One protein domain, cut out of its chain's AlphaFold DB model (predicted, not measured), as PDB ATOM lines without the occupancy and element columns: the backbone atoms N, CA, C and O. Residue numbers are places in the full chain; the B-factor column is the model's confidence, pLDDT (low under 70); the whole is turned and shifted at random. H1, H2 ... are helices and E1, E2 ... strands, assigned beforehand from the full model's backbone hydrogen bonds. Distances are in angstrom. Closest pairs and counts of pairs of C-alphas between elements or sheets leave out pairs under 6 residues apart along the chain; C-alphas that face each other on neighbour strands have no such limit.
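Overview. This is residues 37 to 53, 90 to 122 and 235 to 337 of the 337 residues of an uncharacterized protein of Physcomitrium patens (UniProt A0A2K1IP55). A small sheet of four parallel strands, E2, E1, E3, E4 across it, makes the core, with the short helix H1 over one face and the long helix H5 running past E4 and E3. H3, H4 and H6 gather beyond the end of the sheet where its strands finish, and H2 is at the other end; residues 235 to 245 stick out. The 153 printed residues hold six named helices and four named strands, in the order E1 H1 E2 H2 E3 H3 H4 H5 E4 H6. The class is mixed, helices and strands, with under half of the residues in named elements. The whole is only just loose, close to compact, with a radius of gyration of the C-alphas of 18.4 A and spans of 56 by 39 by 25 A.

Arrangement. The inner strands E1, residues 43 to 47, and E3, residues 255 to 259, are parallel at 15 degrees; N 44 and O 255 are 2.8 A apart, within hydrogen-bond range. Edge strand E2, residues 110 to 116, is parallel to E1 at 20 degrees, with N 111 and O 43 at 2.9 A. Edge strand E4, residues 304 to 307, is parallel to E3 at 15 degrees, with N 306 and O 256 at 2.7 A. H1, residues 90 to 95, is on the sheet at a height of 8.8 A, over E1 and along the strands. H5, residues 283 to 299, only grazes the sheet with residues 290 to 298; its closest C-alphas to E4 are those of Ile 294 and Ile 305, 7.7 A. H2, residues 248 to 253, only grazes it with residues 251 to 253. E3, E4 and the helices between them, H3 at residues 262 to 270, H4 at residues 276 to 281 and H5, form a strand-helix-strand unit, two parallel neighbour strands joined through helices. H3 and H4, a helical hairpin, only just touch, with 3 pairs of C-alphas within 8 A, the closest Tyr 265 and Ala 279, 6.3 A. H3 touches H6, residues 317 to 322, at a steep tilt of 49 degrees; the C-alphas of Tyr 270 and Leu 319 are closest, 6.3 A. Every O i to N i+4 pair is within hydrogen-bond range in H1, H5 and H6, against 3 of 5 in H3, 1 of 2 in H4 and 0 of 2 in H2, where 2 of 3 O i to N i+3 pairs are.

Along the chain. E1 begins at C-alpha 43, (-3.680, -51.834, -6.683). E2 is 17.9 A long, E3 13.1 A and H5 24.4 A. H6 ends at C-alpha 322, (4.145, -22.299, 14.101).

Size, cuts and confidence. The C-alphas farthest apart, of Lys 244 and Ser 327, are 57.6 A apart. Residues 54 to 89 and 123 to 234 are not printed; the gaps are 11.3 A and 21.6 A between C-alphas. The link H1 to E2 is long. Mean pLDDT of the printed part is 70.2, and 54 residues are under 70, among them 96 to 122 and 235 to 251.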
ATOM      1  N   ASN A  37       3.948 -65.695  -1.252       58.72
ATOM      2  CA  ASN A  37       3.565 -65.610  -2.671       58.72
ATOM      3  C   ASN A  37       2.316 -64.734  -2.940       58.72
ATOM      4  O   ASN A  37       1.224 -65.265  -3.146       58.72
ATOM      5  N   CYS A  38       2.465 -63.408  -2.872       65.25
ATOM      6  CA  CYS A  38       1.380 -62.467  -3.114       65.25
ATOM      7  C   CYS A  38       1.360 -62.128  -4.601       65.25
ATOM      8  O   CYS A  38       2.395 -62.144  -5.257       65.25
ATOM      9  N   SER A  39       0.170 -61.912  -5.151       72.31
ATOM     10  CA  SER A  39      -0.016 -61.519  -6.547       72.31
ATOM     11  C   SER A  39      -1.315 -60.737  -6.649       72.31
ATOM     12  O   SER A  39      -2.393 -61.319  -6.747       72.31
ATOM     13  N   TYR A  40      -1.185 -59.421  -6.624       74.69
ATOM     14  CA  TYR A  40      -2.240 -58.451  -6.815       74.69
ATOM     15  C   TYR A  40      -2.345 -58.141  -8.313       74.69
ATOM     16  O   TYR A  40      -1.369 -57.651  -8.894       74.69
ATOM     17  N   PRO A  41      -3.488 -58.437  -8.962       67.62
ATOM     18  CA  PRO A  41      -3.727 -58.063 -10.350       67.62
ATOM     19  C   PRO A  41      -3.963 -56.555 -10.495       67.62
ATOM     20  O   PRO A  41      -3.784 -56.027 -11.582       67.62
ATOM     21  N   ALA A  42      -4.351 -55.879  -9.410       71.19
ATOM     22  CA  ALA A  42      -4.512 -54.439  -9.352       71.19
ATOM     23  C   ALA A  42      -4.215 -53.900  -7.948       71.19
ATOM     24  O   ALA A  42      -4.413 -54.584  -6.936       71.19
ATOM     25  N   VAL A  43      -3.776 -52.642  -7.904       73.25
ATOM     26  CA  VAL A  43      -3.680 -51.834  -6.683       73.25
ATOM     27  C   VAL A  43      -4.654 -50.670  -6.802       73.25
ATOM     28  O   VAL A  43      -4.492 -49.879  -7.722       73.25
ATOM     29  N   TYR A  44      -5.620 -50.568  -5.887       74.50
ATOM     30  CA  TYR A  44      -6.592 -49.478  -5.785       74.50
ATOM     31  C   TYR A  44      -6.169 -48.465  -4.729       74.50
ATOM     32  O   TYR A  44      -6.092 -48.818  -3.556       74.50
ATOM     33  N   SER A  45      -5.927 -47.213  -5.115       72.38
ATOM     34  CA  SER A  45      -5.442 -46.180  -4.187       72.38
ATOM     35  C   SER A  45      -6.469 -45.099  -3.884       72.38
ATOM     36  O   SER A  45      -6.662 -44.225  -4.718       72.38
ATOM     37  N   PHE A  46      -7.030 -45.136  -2.672       74.25
ATOM     38  CA  PHE A  46      -7.955 -44.162  -2.091       74.25
ATOM     39  C   PHE A  46      -7.187 -43.100  -1.296       74.25
ATOM     40  O   PHE A  46      -6.440 -43.435  -0.372       74.25
ATOM     41  N   GLY A  47      -7.388 -41.827  -1.625       67.06
ATOM     42  CA  GLY A  47      -6.800 -40.707  -0.897       67.06
ATOM     43  C   GLY A  47      -7.029 -39.361  -1.574       67.06
ATOM     44  O   GLY A  47      -7.847 -39.252  -2.483       67.06
ATOM     45  N   ASP A  48      -6.303 -38.338  -1.124       65.12
ATOM     46  CA  ASP A  48      -6.403 -36.962  -1.626       65.12
ATOM     47  C   ASP A  48      -5.271 -36.597  -2.612       65.12
ATOM     48  O   ASP A  48      -4.512 -37.459  -3.063       65.12
ATOM     49  N   SER A  49      -5.122 -35.307  -2.937       63.72
ATOM     50  CA  SER A  49      -4.093 -34.804  -3.859       63.72
ATOM     51  C   SER A  49      -2.643 -35.077  -3.432       63.72
ATOM     52  O   SER A  49      -1.734 -34.845  -4.221       63.72
ATOM     53  N   LEU A  50      -2.391 -35.521  -2.198       63.44
ATOM     54  CA  LEU A  50      -1.076 -35.967  -1.726       63.44
ATOM     55  C   LEU A  50      -0.843 -37.462  -1.965       63.44
ATOM     56  O   LEU A  50       0.308 -37.895  -1.995       63.44
ATOM     57  N   SER A  51      -1.914 -38.248  -2.121       67.56
ATOM     58  CA  SER A  51      -1.837 -39.677  -2.440       67.56
ATOM     59  C   SER A  51      -1.459 -39.903  -3.906       67.56
ATOM     60  O   SER A  51      -0.561 -40.697  -4.197       67.56
ATOM     61  N   ASP A  52      -2.091 -39.153  -4.814       67.44
ATOM     62  CA  ASP A  52      -1.789 -39.122  -6.241       67.44
ATOM     63  C   ASP A  52      -2.268 -37.789  -6.860       67.44
ATOM     64  O   ASP A  52      -3.402 -37.355  -6.663       67.44
ATOM     65  N   VAL A  53      -1.381 -37.102  -7.588       60.91
ATOM     66  CA  VAL A  53      -1.659 -35.797  -8.225       60.91
ATOM     67  C   VAL A  53      -2.248 -35.924  -9.637       60.91
ATOM     68  O   VAL A  53      -2.657 -34.913 -10.216       60.91
ATOM     69  N   LEU A  90       4.449 -42.524  -3.669       77.50
ATOM     70  CA  LEU A  90       4.381 -43.713  -2.811       77.50
ATOM     71  C   LEU A  90       3.565 -44.847  -3.456       77.50
ATOM     72  O   LEU A  90       4.003 -45.998  -3.424       77.50
ATOM     73  N   VAL A  91       2.430 -44.516  -4.081       74.88
ATOM     74  CA  VAL A  91       1.566 -45.483  -4.774       74.88
ATOM     75  C   VAL A  91       2.286 -46.201  -5.920       74.88
ATOM     76  O   VAL A  91       2.095 -47.401  -6.089       74.88
ATOM     77  N   ASP A  92       3.197 -45.537  -6.638       75.19
ATOM     78  CA  ASP A  92       3.953 -46.177  -7.722       75.19
ATOM     79  C   ASP A  92       4.992 -47.148  -7.168       75.19
ATOM     80  O   ASP A  92       5.215 -48.218  -7.726       75.19
ATOM     81  N   PHE A  93       5.624 -46.814  -6.038       77.19
ATOM     82  CA  PHE A  93       6.547 -47.741  -5.384       77.19
ATOM     83  C   PHE A  93       5.821 -48.962  -4.803       77.19
ATOM     84  O   PHE A  93       6.409 -50.045  -4.762       77.19
ATOM     85  N   ILE A  94       4.566 -48.809  -4.368       77.25
ATOM     86  CA  ILE A  94       3.699 -49.921  -3.950       77.25
ATOM     87  C   ILE A  94       3.300 -50.765  -5.168       77.25
ATOM     88  O   ILE A  94       3.465 -51.984  -5.138       77.25
ATOM     89  N   GLY A  95       2.856 -50.126  -6.254       72.31
ATOM     90  CA  GLY A  95       2.502 -50.776  -7.517       72.31
ATOM     91  C   GLY A  95       3.662 -51.524  -8.176       72.31
ATOM     92  O   GLY A  95       3.490 -52.634  -8.658       72.31
ATOM     93  N   ASP A  96       4.878 -50.985  -8.099       69.88
ATOM     94  CA  ASP A  96       6.099 -51.655  -8.563       69.88
ATOM     95  C   ASP A  96       6.555 -52.798  -7.629       69.88
ATOM     96  O   ASP A  96       7.577 -53.448  -7.883       69.88
ATOM     97  N   GLY A  97       5.894 -52.991  -6.481       68.31
ATOM     98  CA  GLY A  97       6.324 -53.919  -5.433       68.31
ATOM     99  C   GLY A  97       7.663 -53.538  -4.780       68.31
ATOM    100  O   GLY A  97       8.334 -54.363  -4.160       68.31
ATOM    101  N   ARG A  98       8.121 -52.294  -4.946       69.75
ATOM    102  CA  ARG A  98       9.411 -51.809  -4.421       69.75
ATOM    103  C   ARG A  98       9.301 -51.253  -3.004       69.75
ATOM    104  O   ARG A  98      10.327 -51.144  -2.332       69.75
ATOM    105  N   ALA A  99       8.094 -50.937  -2.547       69.12
ATOM    106  CA  ALA A  99       7.800 -50.508  -1.185       69.12
ATOM    107  C   ALA A  99       7.290 -51.664  -0.308       69.12
ATOM    108  O   ALA A  99       6.787 -52.672  -0.800       69.12
ATOM    109  N   LEU A 100       7.424 -51.496   1.012       69.88
ATOM    110  CA  LEU A 100       6.773 -52.326   2.042       69.88
ATOM    111  C   LEU A 100       7.032 -53.843   1.940       69.88
ATOM    112  O   LEU A 100       6.257 -54.649   2.441       69.88
ATOM    113  N   GLY A 101       8.133 -54.250   1.300       67.06
ATOM    114  CA  GLY A 101       8.466 -55.666   1.122       67.06
ATOM    115  C   GLY A 101       7.591 -56.405   0.102       67.06
ATOM    116  O   GLY A 101       7.715 -57.622  -0.003       67.06
ATOM    117  N   LEU A 102       6.776 -55.697  -0.690       67.50
ATOM    118  CA  LEU A 102       5.866 -56.245  -1.709       67.50
ATOM    119  C   LEU A 102       6.583 -56.699  -2.996       67.50
ATOM    120  O   LEU A 102       5.994 -56.716  -4.080       67.50
ATOM    121  N   ARG A 103       7.867 -57.066  -2.911       64.06
ATOM    122  CA  ARG A 103       8.651 -57.456  -4.091       64.06
ATOM    123  C   ARG A 103       8.019 -58.672  -4.752       64.06
ATOM    124  O   ARG A 103       7.896 -59.717  -4.122       64.06
ATOM    125  N   ASN A 104       7.719 -58.530  -6.043       62.81
ATOM    126  CA  ASN A 104       7.049 -59.525  -6.888       62.81
ATOM    127  C   ASN A 104       5.568 -59.767  -6.555       62.81
ATOM    128  O   ASN A 104       5.018 -60.752  -7.036       62.81
ATOM    129  N   CYS A 105       4.936 -58.894  -5.761       66.12
ATOM    130  CA  CYS A 105       3.540 -59.064  -5.373       66.12
ATOM    131  C   CYS A 105       2.536 -58.284  -6.201       66.12
ATOM    132  O   CYS A 105       1.365 -58.621  -6.158       66.12
ATOM    133  N   CYS A 106       2.958 -57.282  -6.958       63.25
ATOM    134  CA  CYS A 106       2.059 -56.494  -7.789       63.25
ATOM    135  C   CYS A 106       2.372 -56.781  -9.261       63.25
ATOM    136  O   CYS A 106       3.536 -56.731  -9.672       63.25
ATOM    137  N   GLY A 107       1.341 -57.109 -10.044       53.88
ATOM    138  CA  GLY A 107       1.407 -56.949 -11.492       53.88
ATOM    139  C   GLY A 107       1.530 -55.460 -11.796       53.88
ATOM    140  O   GLY A 107       0.996 -54.640 -11.062       53.88
ATOM    141  N   SER A 108       2.252 -55.093 -12.846       48.25
ATOM    142  CA  SER A 108       2.574 -53.710 -13.234       48.25
ATOM    143  C   SER A 108       1.370 -52.786 -13.530       48.25
ATOM    144  O   SER A 108       1.567 -51.690 -14.043       48.25
ATOM    145  N   GLU A 109       0.140 -53.210 -13.233       50.69
ATOM    146  CA  GLU A 109      -1.102 -52.477 -13.467       50.69
ATOM    147  C   GLU A 109      -1.631 -51.898 -12.138       50.69
ATOM    148  O   GLU A 109      -2.068 -52.614 -11.235       50.69
ATOM    149  N   VAL A 110      -1.555 -50.573 -12.001       51.31
ATOM    150  CA  VAL A 110      -2.065 -49.826 -10.841       51.31
ATOM    151  C   VAL A 110      -3.383 -49.177 -11.248       51.31
ATOM    152  O   VAL A 110      -3.406 -48.332 -12.142       51.31
ATOM    153  N   ILE A 111      -4.486 -49.561 -10.604       52.00
ATOM    154  CA  ILE A 111      -5.810 -48.999 -10.889       52.00
ATOM    155  C   ILE A 111      -6.072 -47.858  -9.913       52.00
ATOM    156  O   ILE A 111      -6.240 -48.043  -8.714       52.00
ATOM    157  N   ARG A 112      -6.112 -46.633 -10.414       50.97
ATOM    158  CA  ARG A 112      -6.148 -45.438  -9.574       50.97
ATOM    159  C   ARG A 112      -7.602 -45.093  -9.262       50.97
ATOM    160  O   ARG A 112      -8.397 -44.843 -10.165       50.97
ATOM    161  N   VAL A 113      -7.960 -45.090  -7.980       47.06
ATOM    162  CA  VAL A 113      -9.309 -44.724  -7.510       47.06
ATOM    163  C   VAL A 113      -9.166 -43.567  -6.548       47.06
ATOM    164  O   VAL A 113      -9.226 -43.731  -5.335       47.06
ATOM    165  N   ILE A 114      -8.945 -42.381  -7.105       39.81
ATOM    166  CA  ILE A 114      -8.897 -41.185  -6.275       39.81
ATOM    167  C   ILE A 114     -10.328 -40.777  -5.970       39.81
ATOM    168  O   ILE A 114     -11.140 -40.513  -6.862       39.81
ATOM    169  N   GLU A 115     -10.609 -40.721  -4.680       34.88
ATOM    170  CA  GLU A 115     -11.785 -40.070  -4.160       34.88
ATOM    171  C   GLU A 115     -11.581 -38.559  -4.305       34.88
ATOM    172  O   GLU A 115     -10.738 -37.945  -3.650       34.88
ATOM    173  N   VAL A 116     -12.351 -37.935  -5.192       30.56
ATOM    174  CA  VAL A 116     -12.577 -36.495  -5.091       30.56
ATOM    175  C   VAL A 116     -13.466 -36.322  -3.865       30.56
ATOM    176  O   VAL A 116     -14.631 -36.714  -3.906       30.56
ATOM    177  N   CYS A 117     -12.926 -35.774  -2.771       27.14
ATOM    178  CA  CYS A 117     -13.720 -35.442  -1.590       27.14
ATOM    179  C   CYS A 117     -14.954 -34.638  -2.015       27.14
ATOM    180  O   CYS A 117     -14.836 -33.508  -2.500       27.14
ATOM    181  N   VAL A 118     -16.139 -35.204  -1.796       22.89
ATOM    182  CA  VAL A 118     -17.399 -34.478  -1.907       22.89
ATOM    183  C   VAL A 118     -18.091 -34.517  -0.551       22.89
ATOM    184  O   VAL A 118     -18.397 -35.577  -0.017       22.89
ATOM    185  N   ASP A 119     -18.360 -33.304  -0.067       23.42
ATOM    186  CA  ASP A 119     -19.303 -32.925   0.984       23.42
ATOM    187  C   ASP A 119     -18.880 -33.030   2.451       23.42
ATOM    188  O   ASP A 119     -19.347 -33.864   3.219       23.42
ATOM    189  N   ARG A 120     -18.194 -31.967   2.899       27.08
ATOM    190  CA  ARG A 120     -18.668 -31.224   4.086       27.08
ATOM    191  C   ARG A 120     -18.614 -29.686   3.990       27.08
ATOM    192  O   ARG A 120     -19.023 -29.023   4.939       27.08
ATOM    193  N   PHE A 121     -18.189 -29.095   2.860       25.50
ATOM    194  CA  PHE A 121     -17.877 -27.651   2.799       25.50
ATOM    195  C   PHE A 121     -18.307 -26.843   1.555       25.50
ATOM    196  O   PHE A 121     -17.832 -25.719   1.405       25.50
ATOM    197  N   CYS A 122     -19.215 -27.312   0.685       25.23
ATOM    198  CA  CYS A 122     -19.596 -26.514  -0.498       25.23
ATOM    199  C   CYS A 122     -21.111 -26.505  -0.808       25.23
ATOM    200  O   CYS A 122     -21.583 -27.304  -1.610       25.23
ATOM    201  N   HIS A 235     -25.354 -47.058  -8.774       31.02
ATOM    202  CA  HIS A 235     -25.319 -45.590  -8.811       31.02
ATOM    203  C   HIS A 235     -23.904 -44.991  -8.820       31.02
ATOM    204  O   HIS A 235     -23.742 -43.853  -9.251       31.02
ATOM    205  N   LEU A 236     -22.865 -45.773  -8.506       29.41
ATOM    206  CA  LEU A 236     -21.450 -45.423  -8.739       29.41
ATOM    207  C   LEU A 236     -21.063 -45.281 -10.230       29.41
ATOM    208  O   LEU A 236     -19.916 -44.988 -10.549       29.41
ATOM    209  N   LEU A 237     -22.005 -45.490 -11.155       28.53
ATOM    210  CA  LEU A 237     -21.749 -45.687 -12.585       28.53
ATOM    211  C   LEU A 237     -22.115 -44.514 -13.507       28.53
ATOM    212  O   LEU A 237     -22.071 -44.684 -14.724       28.53
ATOM    213  N   VAL A 238     -22.487 -43.335 -12.996       23.38
ATOM    214  CA  VAL A 238     -23.097 -42.308 -13.871       23.38
ATOM    215  C   VAL A 238     -22.126 -41.253 -14.429       23.38
ATOM    216  O   VAL A 238     -22.488 -40.569 -15.376       23.38
ATOM    217  N   PHE A 239     -20.860 -41.189 -14.010       24.44
ATOM    218  CA  PHE A 239     -19.834 -40.425 -14.750       24.44
ATOM    219  C   PHE A 239     -18.467 -41.117 -14.684       24.44
ATOM    220  O   PHE A 239     -17.500 -40.615 -14.122       24.44
ATOM    221  N   VAL A 240     -18.397 -42.311 -15.270       26.48
ATOM    222  CA  VAL A 240     -17.132 -43.008 -15.527       26.48
ATOM    223  C   VAL A 240     -16.753 -42.737 -16.981       26.48
ATOM    224  O   VAL A 240     -17.508 -43.082 -17.893       26.48
ATOM    225  N   VAL A 241     -15.593 -42.113 -17.213       27.70
ATOM    226  CA  VAL A 241     -14.942 -42.150 -18.532       27.70
ATOM    227  C   VAL A 241     -14.810 -43.625 -18.898       27.70
ATOM    228  O   VAL A 241     -14.170 -44.384 -18.176       27.70
ATOM    229  N   ALA A 242     -15.505 -44.035 -19.961       24.45
ATOM    230  CA  ALA A 242     -15.759 -45.427 -20.307       24.45
ATOM    231  C   ALA A 242     -14.463 -46.218 -20.548       24.45
ATOM    232  O   ALA A 242     -14.004 -46.369 -21.678       24.45
ATOM    233  N   THR A 243     -13.908 -46.777 -19.479       30.17
ATOM    234  CA  THR A 243     -12.959 -47.885 -19.529       30.17
ATOM    235  C   THR A 243     -13.598 -49.096 -18.862       30.17
ATOM    236  O   THR A 243     -14.478 -48.992 -18.006       30.17
ATOM    237  N   LYS A 244     -13.245 -50.276 -19.369       29.83
ATOM    238  CA  LYS A 244     -13.843 -51.550 -18.980       29.83
ATOM    239  C   LYS A 244     -13.513 -51.801 -17.508       29.83
ATOM    240  O   LYS A 244     -12.345 -51.982 -17.181       29.83
ATOM    241  N   LEU A 245     -14.527 -51.802 -16.639       34.12
ATOM    242  CA  LEU A 245     -14.347 -52.158 -15.232       34.12
ATOM    243  C   LEU A 245     -13.614 -53.507 -15.137       34.12
ATOM    244  O   LEU A 245     -13.957 -54.431 -15.892       34.12
ATOM    245  N   PRO A 246     -12.614 -53.637 -14.250       44.81
ATOM    246  CA  PRO A 246     -11.949 -54.911 -14.043       44.81
ATOM    247  C   PRO A 246     -12.988 -55.945 -13.592       44.81
ATOM    248  O   PRO A 246     -13.974 -55.623 -12.927       44.81
ATOM    249  N   ALA A 247     -12.819 -57.193 -14.034       45.06
ATOM    250  CA  ALA A 247     -13.786 -58.253 -13.766       45.06
ATOM    251  C   ALA A 247     -14.021 -58.398 -12.251       45.06
ATOM    252  O   ALA A 247     -13.069 -58.306 -11.484       45.06
ATOM    253  N   GLU A 248     -15.256 -58.672 -11.827       46.69
ATOM    254  CA  GLU A 248     -15.690 -58.826 -10.422       46.69
ATOM    255  C   GLU A 248     -14.740 -59.706  -9.580       46.69
ATOM    256  O   GLU A 248     -14.427 -59.398  -8.434       46.69
ATOM    257  N   ASN A 249     -14.151 -60.732 -10.204       52.06
ATOM    258  CA  ASN A 249     -13.170 -61.640  -9.601       52.06
ATOM    259  C   ASN A 249     -11.835 -60.979  -9.190       52.06
ATOM    260  O   ASN A 249     -11.045 -61.603  -8.490       52.06
ATOM    261  N   SER A 250     -11.550 -59.757  -9.650       62.75
ATOM    262  CA  SER A 250     -10.320 -59.018  -9.335       62.75
ATOM    263  C   SER A 250     -10.387 -58.305  -7.986       62.75
ATOM    264  O   SER A 250      -9.351 -58.105  -7.360       62.75
ATOM    265  N   ILE A 251     -11.586 -57.962  -7.505       67.19
ATOM    266  CA  ILE A 251     -11.795 -57.133  -6.309       67.19
ATOM    267  C   ILE A 251     -11.212 -57.825  -5.068       67.19
ATOM    268  O   ILE A 251     -10.374 -57.269  -4.367       67.19
ATOM    269  N   ASN A 252     -11.531 -59.104  -4.860       74.56
ATOM    270  CA  ASN A 252     -11.030 -59.868  -3.712       74.56
ATOM    271  C   ASN A 252      -9.569 -60.351  -3.837       74.56
ATOM    272  O   ASN A 252      -9.054 -60.975  -2.906       74.56
ATOM    273  N   GLN A 253      -8.925 -60.096  -4.980       76.69
ATOM    274  CA  GLN A 253      -7.520 -60.406  -5.259       76.69
ATOM    275  C   GLN A 253      -6.644 -59.156  -5.295       76.69
ATOM    276  O   GLN A 253      -5.440 -59.298  -5.464       76.69
ATOM    277  N   SER A 254      -7.225 -57.958  -5.181       76.75
ATOM    278  CA  SER A 254      -6.522 -56.682  -5.319       76.75
ATOM    279  C   SER A 254      -6.068 -56.119  -3.978       76.75
ATOM    280  O   SER A 254      -6.640 -56.426  -2.932       76.75
ATOM    281  N   LEU A 255      -5.044 -55.269  -4.033       79.50
ATOM    282  CA  LEU A 255      -4.572 -54.504  -2.886       79.50
ATOM    283  C   LEU A 255      -5.281 -53.154  -2.858       79.50
ATOM    284  O   LEU A 255      -5.284 -52.439  -3.855       79.50
ATOM    285  N   TYR A 256      -5.824 -52.777  -1.709       80.00
ATOM    286  CA  TYR A 256      -6.445 -51.474  -1.494       80.00
ATOM    287  C   TYR A 256      -5.531 -50.634  -0.617       80.00
ATOM    288  O   TYR A 256      -5.162 -51.079   0.462       80.00
ATOM    289  N   THR A 257      -5.161 -49.430  -1.038       78.00
ATOM    290  CA  THR A 257      -4.409 -48.489  -0.209       78.00
ATOM    291  C   THR A 257      -5.313 -47.341   0.203       78.00
ATOM    292  O   THR A 257      -5.921 -46.713  -0.656       78.00
ATOM    293  N   VAL A 258      -5.396 -47.059   1.500       80.31
ATOM    294  CA  VAL A 258      -6.173 -45.943   2.052       80.31
ATOM    295  C   VAL A 258      -5.204 -44.953   2.680       80.31
ATOM    296  O   VAL A 258      -4.528 -45.285   3.655       80.31
ATOM    297  N   PHE A 259      -5.122 -43.751   2.115       75.75
ATOM    298  CA  PHE A 259      -4.319 -42.646   2.627       75.75
ATOM    299  C   PHE A 259      -5.193 -41.402   2.801       75.75
ATOM    300  O   PHE A 259      -5.505 -40.708   1.839       75.75
ATOM    301  N   ALA A 260      -5.596 -41.139   4.042       74.00
ATOM    302  CA  ALA A 260      -6.494 -40.046   4.403       74.00
ATOM    303  C   ALA A 260      -6.099 -39.442   5.760       74.00
ATOM    304  O   ALA A 260      -5.295 -40.023   6.493       74.00
ATOM    305  N   GLY A 261      -6.654 -38.274   6.088       71.44
ATOM    306  CA  GLY A 261      -6.432 -37.582   7.359       71.44
ATOM    307  C   GLY A 261      -5.419 -36.438   7.291       71.44
ATOM    308  O   GLY A 261      -5.398 -35.589   8.175       71.44
ATOM    309  N   PHE A 262      -4.549 -36.372   6.275       74.88
ATOM    310  CA  PHE A 262      -3.453 -35.393   6.296       74.88
ATOM    311  C   PHE A 262      -3.982 -33.969   6.128       74.88
ATOM    312  O   PHE A 262      -3.594 -33.074   6.881       74.88
ATOM    313  N   HIS A 263      -4.902 -33.750   5.185       72.38
ATOM    314  CA  HIS A 263      -5.528 -32.443   5.011       72.38
ATOM    315  C   HIS A 263      -6.456 -32.052   6.163       72.38
ATOM    316  O   HIS A 263      -6.545 -30.858   6.448       72.38
ATOM    317  N   ASP A 264      -7.065 -33.020   6.852       74.88
ATOM    318  CA  ASP A 264      -7.958 -32.774   7.991       74.88
ATOM    319  C   ASP A 264      -7.237 -32.107   9.175       74.88
ATOM    320  O   ASP A 264      -7.859 -31.384   9.950       74.88
ATOM    321  N   TYR A 265      -5.914 -32.284   9.288       81.88
ATOM    322  CA  TYR A 265      -5.099 -31.626  10.316       81.88
ATOM    323  C   TYR A 265      -4.179 -30.551   9.750       81.88
ATOM    324  O   TYR A 265      -4.163 -29.417  10.228       81.88
ATOM    325  N   VAL A 266      -3.349 -30.904   8.763       82.12
ATOM    326  CA  VAL A 266      -2.165 -30.105   8.419       82.12
ATOM    327  C   VAL A 266      -2.544 -28.749   7.862       82.12
ATOM    328  O   VAL A 266      -1.870 -27.767   8.161       82.12
ATOM    329  N   PHE A 267      -3.619 -28.665   7.086       80.06
ATOM    330  CA  PHE A 267      -4.008 -27.406   6.470       80.06
ATOM    331  C   PHE A 267      -4.517 -26.386   7.494       80.06
ATOM    332  O   PHE A 267      -4.101 -25.221   7.489       80.06
ATOM    333  N   ASP A 268      -5.373 -26.825   8.413       78.19
ATOM    334  CA  ASP A 268      -5.932 -25.957   9.445       78.19
ATOM    335  C   ASP A 268      -4.911 -25.633  10.546       78.19
ATOM    336  O   ASP A 268      -4.880 -24.496  11.027       78.19
ATOM    337  N   LEU A 269      -3.991 -26.557  10.853       83.62
ATOM    338  CA  LEU A 269      -2.816 -26.285  11.688       83.62
ATOM    339  C   LEU A 269      -1.876 -25.269  11.019       83.62
ATOM    340  O   LEU A 269      -1.467 -24.291  11.643       83.62
ATOM    341  N   TYR A 270      -1.558 -25.448   9.733       83.12
ATOM    342  CA  TYR A 270      -0.654 -24.560   8.992       83.12
ATOM    343  C   TYR A 270      -1.222 -23.146   8.837       83.12
ATOM    344  O   TYR A 270      -0.494 -22.158   8.912       83.12
ATOM    345  N   THR A 271      -2.538 -23.032   8.651       81.56
ATOM    346  CA  THR A 271      -3.229 -21.737   8.600       81.56
ATOM    347  C   THR A 271      -3.580 -21.186   9.983       81.56
ATOM    348  O   THR A 271      -4.188 -20.119  10.073       81.56
ATOM    349  N   THR A 272      -3.164 -21.859  11.065       80.88
ATOM    350  CA  THR A 272      -3.409 -21.484  12.470       80.88
ATOM    351  C   THR A 272      -4.888 -21.299  12.819       80.88
ATOM    352  O   THR A 272      -5.229 -20.607  13.777       80.88
ATOM    353  N   LYS A 273      -5.785 -21.910  12.036       79.94
ATOM    354  CA  LYS A 273      -7.226 -21.940  12.315       79.94
ATOM    355  C   LYS A 273      -7.562 -22.898  13.451       79.94
ATOM    356  O   LYS A 273      -8.595 -22.733  14.088       79.94
ATOM    357  N   LEU A 274      -6.697 -23.880  13.659       82.38
ATOM    358  CA  LEU A 274      -6.868 -24.965  14.601       82.38
ATOM    359  C   LEU A 274      -5.583 -25.097  15.427       82.38
ATOM    360  O   LEU A 274      -4.477 -25.000  14.888       82.38
ATOM    361  N   SER A 275      -5.721 -25.243  16.742       88.88
ATOM    362  CA  SER A 275      -4.589 -25.480  17.643       88.88
ATOM    363  C   SER A 275      -4.240 -26.973  17.726       88.88
ATOM    364  O   SER A 275      -5.095 -27.818  17.461       88.88
ATOM    365  N   PRO A 276      -3.018 -27.344  18.159       89.25
ATOM    366  CA  PRO A 276      -2.663 -28.750  18.360       89.25
ATOM    367  C   PRO A 276      -3.596 -29.488  19.331       89.25
ATOM    368  O   PRO A 276      -3.834 -30.674  19.152       89.25
ATOM    369  N   GLY A 277      -4.146 -28.796  20.335       88.50
ATOM    370  CA  GLY A 277      -5.126 -29.379  21.256       88.50
ATOM    371  C   GLY A 277      -6.456 -29.693  20.570       88.50
ATOM    372  O   GLY A 277      -6.949 -30.806  20.685       88.50
ATOM    373  N   GLU A 278      -6.990 -28.753  19.791       87.50
ATOM    374  CA  GLU A 278      -8.230 -28.952  19.022       87.50
ATOM    375  C   GLU A 278      -8.058 -29.997  17.904       87.50
ATOM    376  O   GLU A 278      -9.004 -30.702  17.566       87.50
ATOM    377  N   ALA A 279      -6.844 -30.159  17.364       86.94
ATOM    378  CA  ALA A 279      -6.529 -31.249  16.435       86.94
ATOM    379  C   ALA A 279      -6.752 -32.622  17.055       86.94
ATOM    380  O   ALA A 279      -7.235 -33.527  16.378       86.94
ATOM    381  N   LEU A 280      -6.427 -32.773  18.341       89.50
ATOM    382  CA  LEU A 280      -6.637 -34.028  19.055       89.50
ATOM    383  C   LEU A 280      -8.128 -34.343  19.219       89.50
ATOM    384  O   LEU A 280      -8.500 -35.513  19.162       89.50
ATOM    385  N   ASP A 281      -8.981 -33.324  19.345       87.94
ATOM    386  CA  ASP A 281     -10.432 -33.515  19.453       87.94
ATOM    387  C   ASP A 281     -11.043 -34.044  18.142       87.94
ATOM    388  O   ASP A 281     -11.980 -34.842  18.174       87.94
ATOM    389  N   ALA A 282     -10.471 -33.684  16.987       80.81
ATOM    390  CA  ALA A 282     -10.903 -34.171  15.672       80.81
ATOM    391  C   ALA A 282     -10.420 -35.600  15.343       80.81
ATOM    392  O   ALA A 282     -10.815 -36.166  14.323       80.81
ATOM    393  N   VAL A 283      -9.567 -36.215  16.179       85.69
ATOM    394  CA  VAL A 283      -9.010 -37.558  15.919       85.69
ATOM    395  C   VAL A 283     -10.089 -38.621  15.794       85.69
ATOM    396  O   VAL A 283     -10.018 -39.439  14.881       85.69
ATOM    397  N   SER A 284     -11.102 -38.596  16.662       82.69
ATOM    398  CA  SER A 284     -12.184 -39.582  16.593       82.69
ATOM    399  C   SER A 284     -12.939 -39.496  15.269       82.69
ATOM    400  O   SER A 284     -13.151 -40.519  14.631       82.69
ATOM    401  N   ASP A 285     -13.280 -38.284  14.825       76.56
ATOM    402  CA  ASP A 285     -14.071 -38.076  13.608       76.56
ATOM    403  C   ASP A 285     -13.326 -38.544  12.349       76.56
ATOM    404  O   ASP A 285     -13.923 -39.150  11.455       76.56
ATOM    405  N   VAL A 286     -12.017 -38.281  12.273       78.44
ATOM    406  CA  VAL A 286     -11.175 -38.730  11.152       78.44
ATOM    407  C   VAL A 286     -11.022 -40.250  11.168       78.44
ATOM    408  O   VAL A 286     -11.155 -40.893  10.127       78.44
ATOM    409  N   VAL A 287     -10.792 -40.845  12.342       81.38
ATOM    410  CA  VAL A 287     -10.700 -42.305  12.481       81.38
ATOM    411  C   VAL A 287     -12.025 -42.974  12.112       81.38
ATOM    412  O   VAL A 287     -12.006 -43.961  11.381       81.38
ATOM    413  N   ASP A 288     -13.167 -42.430  12.534       77.00
ATOM    414  CA  ASP A 288     -14.493 -42.965  12.203       77.00
ATOM    415  C   ASP A 288     -14.766 -42.920  10.692       77.00
ATOM    416  O   ASP A 288     -15.321 -43.870  10.126       77.00
ATOM    417  N   ALA A 289     -14.327 -41.857  10.009       75.19
ATOM    418  CA  ALA A 289     -14.393 -41.776   8.552       75.19
ATOM    419  C   ALA A 289     -13.535 -42.867   7.887       75.19
ATOM    420  O   ALA A 289     -14.033 -43.595   7.030       75.19
ATOM    421  N   MET A 290     -12.286 -43.053   8.333       74.06
ATOM    422  CA  MET A 290     -11.410 -44.113   7.811       74.06
ATOM    423  C   MET A 290     -11.984 -45.513   8.059       74.06
ATOM    424  O   MET A 290     -11.944 -46.362   7.168       74.06
ATOM    425  N   VAL A 291     -12.538 -45.765   9.249       79.62
ATOM    426  CA  VAL A 291     -13.197 -47.036   9.585       79.62
ATOM    427  C   VAL A 291     -14.379 -47.282   8.653       79.62
ATOM    428  O   VAL A 291     -14.493 -48.379   8.116       79.62
ATOM    429  N   THR A 292     -15.204 -46.265   8.400       76.69
ATOM    430  CA  THR A 292     -16.348 -46.371   7.482       76.69
ATOM    431  C   THR A 292     -15.895 -46.756   6.071       76.69
ATOM    432  O   THR A 292     -16.425 -47.708   5.500       76.69
ATOM    433  N   THR A 293     -14.859 -46.099   5.539       74.06
ATOM    434  CA  THR A 293     -14.280 -46.446   4.232       74.06
ATOM    435  C   THR A 293     -13.792 -47.896   4.201       74.06
ATOM    436  O   THR A 293     -14.074 -48.627   3.253       74.06
ATOM    437  N   ILE A 294     -13.088 -48.347   5.242       77.75
ATOM    438  CA  ILE A 294     -12.596 -49.729   5.336       77.75
ATOM    439  C   ILE A 294     -13.763 -50.720   5.394       77.75
ATOM    440  O   ILE A 294     -13.736 -51.734   4.697       77.75
ATOM    441  N   GLU A 295     -14.796 -50.445   6.191       78.56
ATOM    442  CA  GLU A 295     -15.991 -51.286   6.267       78.56
ATOM    443  C   GLU A 295     -16.695 -51.397   4.915       78.56
ATOM    444  O   GLU A 295     -17.163 -52.480   4.554       78.56
ATOM    445  N   ASP A 296     -16.762 -50.304   4.159       74.00
ATOM    446  CA  ASP A 296     -17.336 -50.308   2.820       74.00
ATOM    447  C   ASP A 296     -16.495 -51.142   1.859       74.00
ATOM    448  O   ASP A 296     -17.050 -52.024   1.210       74.00
ATOM    449  N   LEU A 297     -15.166 -50.994   1.851       72.06
ATOM    450  CA  LEU A 297     -14.273 -51.855   1.065       72.06
ATOM    451  C   LEU A 297     -14.451 -53.342   1.407       72.06
ATOM    452  O   LEU A 297     -14.533 -54.184   0.513       72.06
ATOM    453  N   VAL A 298     -14.584 -53.672   2.692       79.31
ATOM    454  CA  VAL A 298     -14.834 -55.048   3.145       79.31
ATOM    455  C   VAL A 298     -16.185 -55.571   2.642       79.31
ATOM    456  O   VAL A 298     -16.277 -56.736   2.252       79.31
ATOM    457  N   LYS A 299     -17.235 -54.735   2.588       75.00
ATOM    458  CA  LYS A 299     -18.533 -55.114   1.987       75.00
ATOM    459  C   LYS A 299     -18.418 -55.406   0.489       75.00
ATOM    460  O   LYS A 299     -19.227 -56.176  -0.020       75.00
ATOM    461  N   LEU A 300     -17.424 -54.831  -0.192       70.00
ATOM    462  CA  LEU A 300     -17.096 -55.142  -1.586       70.00
ATOM    463  C   LEU A 300     -16.227 -56.404  -1.725       70.00
ATOM    464  O   LEU A 300     -15.766 -56.690  -2.816       70.00
ATOM    465  N   GLU A 301     -15.993 -57.173  -0.660       78.69
ATOM    466  CA  GLU A 301     -15.087 -58.333  -0.638       78.69
ATOM    467  C   GLU A 301     -13.584 -58.002  -0.744       78.69
ATOM    468  O   GLU A 301     -12.780 -58.900  -1.018       78.69
ATOM    469  N   ALA A 302     -13.169 -56.757  -0.479       76.12
ATOM    470  CA  ALA A 302     -11.750 -56.437  -0.332       76.12
ATOM    471  C   ALA A 302     -11.150 -57.212   0.857       76.12
ATOM    472  O   ALA A 302     -11.680 -57.180   1.970       76.12
ATOM    473  N   LYS A 303     -10.040 -57.920   0.618       85.38
ATOM    474  CA  LYS A 303      -9.358 -58.743   1.637       85.38
ATOM    475  C   LYS A 303      -8.071 -58.111   2.141       85.38
ATOM    476  O   LYS A 303      -7.800 -58.164   3.337       85.38
ATOM    477  N   ASP A 304      -7.315 -57.508   1.231       85.75
ATOM    478  CA  ASP A 304      -6.016 -56.924   1.523       85.75
ATOM    479  C   ASP A 304      -6.114 -55.400   1.441       85.75
ATOM    480  O   ASP A 304      -6.189 -54.813   0.360       85.75
ATOM    481  N   ILE A 305      -6.145 -54.765   2.613       85.50
ATOM    482  CA  ILE A 305      -6.267 -53.313   2.767       85.50
ATOM    483  C   ILE A 305      -5.043 -52.800   3.531       85.50
ATOM    484  O   ILE A 305      -4.813 -53.149   4.689       85.50
ATOM    485  N   LEU A 306      -4.255 -51.957   2.874       86.19
ATOM    486  CA  LEU A 306      -3.137 -51.218   3.433       86.19
ATOM    487  C   LEU A 306      -3.602 -49.817   3.835       86.19
ATOM    488  O   LEU A 306      -3.861 -48.966   2.988       86.19
ATOM    489  N   VAL A 307      -3.645 -49.553   5.135       86.44
ATOM    490  CA  VAL A 307      -3.899 -48.207   5.657       86.44
ATOM    491  C   VAL A 307      -2.562 -47.502   5.862       86.44
ATOM    492  O   VAL A 307      -1.718 -47.964   6.633       86.44
ATOM    493  N   VAL A 308      -2.356 -46.393   5.158       81.94
ATOM    494  CA  VAL A 308      -1.161 -45.562   5.302       81.94
ATOM    495  C   VAL A 308      -1.427 -44.540   6.400       81.94
ATOM    496  O   VAL A 308      -2.309 -43.694   6.274       81.94
ATOM    497  N   ASN A 309      -0.673 -44.641   7.493       84.06
ATOM    498  CA  ASN A 309      -0.807 -43.716   8.612       84.06
ATOM    499  C   ASN A 309      -0.248 -42.327   8.266       84.06
ATOM    500  O   ASN A 309       0.615 -42.180   7.396       84.06
ATOM    501  N   LEU A 310      -0.692 -41.322   9.013       81.94
ATOM    502  CA  LEU A 310      -0.137 -39.982   8.939       81.94
ATOM    503  C   LEU A 310       1.320 -39.965   9.409       81.94
ATOM    504  O   LEU A 310       1.667 -40.635  10.390       81.94
ATOM    505  N   PRO A 311       2.188 -39.180   8.748       83.00
ATOM    506  CA  PRO A 311       3.500 -38.895   9.297       83.00
ATOM    507  C   PRO A 311       3.349 -38.130  10.622       83.00
ATOM    508  O   PRO A 311       2.348 -37.438  10.830       83.00
ATOM    509  N   PRO A 312       4.346 -38.207  11.516       88.44
ATOM    510  CA  PRO A 312       4.330 -37.454  12.764       88.44
ATOM    511  C   PRO A 312       4.279 -35.950  12.466       88.44
ATOM    512  O   PRO A 312       5.261 -35.352  12.023       88.44
ATOM    513  N   LEU A 313       3.117 -35.331  12.698       89.38
ATOM    514  CA  LEU A 313       2.884 -33.919  12.378       89.38
ATOM    515  C   LEU A 313       3.821 -32.993  13.167       89.38
ATOM    516  O   LEU A 313       4.288 -31.989  12.634       89.38
ATOM    517  N   GLY A 314       4.175 -33.386  14.395       90.00
ATOM    518  CA  GLY A 314       5.169 -32.716  15.235       90.00
ATOM    519  C   GLY A 314       6.602 -32.767  14.696       90.00
ATOM    520  O   GLY A 314       7.463 -32.076  15.221       90.00
ATOM    521  N   CYS A 315       6.878 -33.522  13.628       91.75
ATOM    522  CA  CYS A 315       8.160 -33.482  12.918       91.75
ATOM    523  C   CYS A 315       8.154 -32.527  11.714       91.75
ATOM    524  O   CYS A 315       9.194 -32.320  11.088       91.75
ATOM    525  N   ILE A 316       6.996 -31.980  11.321       89.38
ATOM    526  CA  ILE A 316       6.891 -31.149  10.119       89.38
ATOM    527  C   ILE A 316       7.515 -29.777  10.420       89.38
ATOM    528  O   ILE A 316       6.987 -29.056  11.267       89.38
ATOM    529  N   PRO A 317       8.577 -29.343   9.704       89.00
ATOM    530  CA  PRO A 317       9.291 -28.101  10.026       89.00
ATOM    531  C   PRO A 317       8.399 -26.856  10.065       89.00
ATOM    532  O   PRO A 317       8.585 -25.969  10.899       89.00
ATOM    533  N   ALA A 318       7.401 -26.799   9.179       87.19
ATOM    534  CA  ALA A 318       6.419 -25.723   9.164       87.19
ATOM    535  C   ALA A 318       5.579 -25.689  10.450       87.19
ATOM    536  O   ALA A 318       5.415 -24.624  11.039       87.19
ATOM    537  N   LEU A 319       5.098 -26.845  10.920       89.50
ATOM    538  CA  LEU A 319       4.295 -26.929  12.140       89.50
ATOM    539  C   LEU A 319       5.145 -26.692  13.392       89.50
ATOM    540  O   LEU A 319       4.709 -25.965  14.275       89.50
ATOM    541  N   LEU A 320       6.386 -27.187  13.425       90.94
ATOM    542  CA  LEU A 320       7.356 -26.892  14.487       90.94
ATOM    543  C   LEU A 320       7.661 -25.394  14.628       90.94
ATOM    544  O   LEU A 320       7.923 -24.911  15.726       90.94
ATOM    545  N   THR A 321       7.634 -24.657  13.514       90.19
ATOM    546  CA  THR A 321       7.844 -23.203  13.511       90.19
ATOM    547  C   THR A 321       6.615 -22.453  14.031       90.19
ATOM    548  O   THR A 321       6.762 -21.447  14.722       90.19
ATOM    549  N   LEU A 322       5.410 -22.921  13.692       89.00
ATOM    550  CA  LEU A 322       4.145 -22.299  14.101       89.00
ATOM    551  C   LEU A 322       3.763 -22.627  15.550       89.00
ATOM    552  O   LEU A 322       3.207 -21.779  16.246       89.00
ATOM    553  N   PHE A 323       4.092 -23.833  16.005       91.81
ATOM    554  CA  PHE A 323       3.766 -24.355  17.327       91.81
ATOM    555  C   PHE A 323       5.035 -24.848  18.032       91.81
ATOM    556  O   PHE A 323       5.171 -26.046  18.268       91.81
ATOM    557  N   PRO A 324       5.997 -23.963  18.350       90.56
ATOM    558  CA  PRO A 324       7.213 -24.379  19.032       90.56
ATOM    559  C   PRO A 324       6.892 -24.882  20.443       90.56
ATOM    560  O   PRO A 324       6.042 -24.323  21.142       90.56
ATOM    561  N   GLY A 325       7.610 -25.915  20.878       86.88
ATOM    562  CA  GLY A 325       7.576 -26.367  22.259       86.88
ATOM    563  C   GLY A 325       8.067 -25.268  23.199       86.88
ATOM    564  O   GLY A 325       8.968 -24.491  22.878       86.88
ATOM    565  N   ASN A 326       7.485 -25.216  24.392       89.44
ATOM    566  CA  ASN A 326       7.855 -24.257  25.431       89.44
ATOM    567  C   ASN A 326       9.192 -24.605  26.099       89.44
ATOM    568  O   ASN A 326       9.790 -23.764  26.773       89.44
ATOM    569  N   SER A 327       9.650 -25.845  25.945       91.12
ATOM    570  CA  SER A 327      10.856 -26.355  26.581       91.12
ATOM    571  C   SER A 327      11.474 -27.495  25.770       91.12
ATOM    572  O   SER A 327      10.804 -28.178  24.998       91.12
ATOM    573  N   SER A 328      12.787 -27.684  25.917       88.56
ATOM    574  CA  SER A 328      13.552 -28.649  25.116       88.56
ATOM    575  C   SER A 328      13.186 -30.113  25.384       88.56
ATOM    576  O   SER A 328      13.494 -30.965  24.567       88.56
ATOM    577  N   ASP A 329      12.566 -30.413  26.524       92.56
ATOM    578  CA  ASP A 329      12.088 -31.746  26.916       92.56
ATOM    579  C   ASP A 329      10.783 -32.161  26.225       92.56
ATOM    580  O   ASP A 329      10.421 -33.332  26.285       92.56
ATOM    581  N   GLN A 330      10.097 -31.233  25.549       89.94
ATOM    582  CA  GLN A 330       8.951 -31.560  24.694       89.94
ATOM    583  C   GLN A 330       9.372 -32.139  23.341       89.94
ATOM    584  O   GLN A 330       8.526 -32.651  22.623       89.94
ATOM    585  N   TYR A 331      10.656 -32.050  22.996       93.19
ATOM    586  CA  TYR A 331      11.187 -32.589  21.756       93.19
ATOM    587  C   TYR A 331      11.788 -33.973  21.990       93.19
ATOM    588  O   TYR A 331      12.539 -34.189  22.946       93.19
ATOM    589  N   ASP A 332      11.494 -34.908  21.095       93.62
ATOM    590  CA  ASP A 332      12.125 -36.219  21.084       93.62
ATOM    591  C   ASP A 332      13.591 -36.156  20.602       93.62
ATOM    592  O   ASP A 332      14.141 -35.103  20.260       93.62
ATOM    593  N   ALA A 333      14.259 -37.312  20.554       94.00
ATOM    594  CA  ALA A 333      15.654 -37.408  20.119       94.00
ATOM    595  C   ALA A 333      15.887 -37.002  18.647       94.00
ATOM    596  O   ALA A 333      17.037 -36.802  18.249       94.00
ATOM    597  N   TYR A 334      14.823 -36.896  17.849       91.31
ATOM    598  CA  TYR A 334      14.847 -36.515  16.440       91.31
ATOM    599  C   TYR A 334      14.417 -35.057  16.218       91.31
ATOM    600  O   TYR A 334      14.478 -34.575  15.088       91.31
ATOM    601  N   GLY A 335      14.054 -34.336  17.284       89.75
ATOM    602  CA  GLY A 335      13.619 -32.943  17.218       89.75
ATOM    603  C   GLY A 335      12.145 -32.778  16.850       89.75
ATOM    604  O   GLY A 335      11.768 -31.708  16.373       89.75
ATOM    605  N   CYS A 336      11.327 -33.806  17.063       92.56
ATOM    606  CA  CYS A 336       9.882 -33.756  16.869       92.56
ATOM    607  C   CYS A 336       9.148 -33.478  18.185       92.56
ATOM    608  O   CYS A 336       9.595 -33.946  19.230       92.56
ATOM    609  N   LEU A 337       8.037 -32.737  18.118       88.25
ATOM    610  CA  LEU A 337       7.100 -32.524  19.234       88.25
ATOM    611  C   LEU A 337       6.115 -33.684  19.404       88.25
ATOM    612  O   LEU A 337       5.730 -34.281  18.371       88.25
TER     613      LEU A 337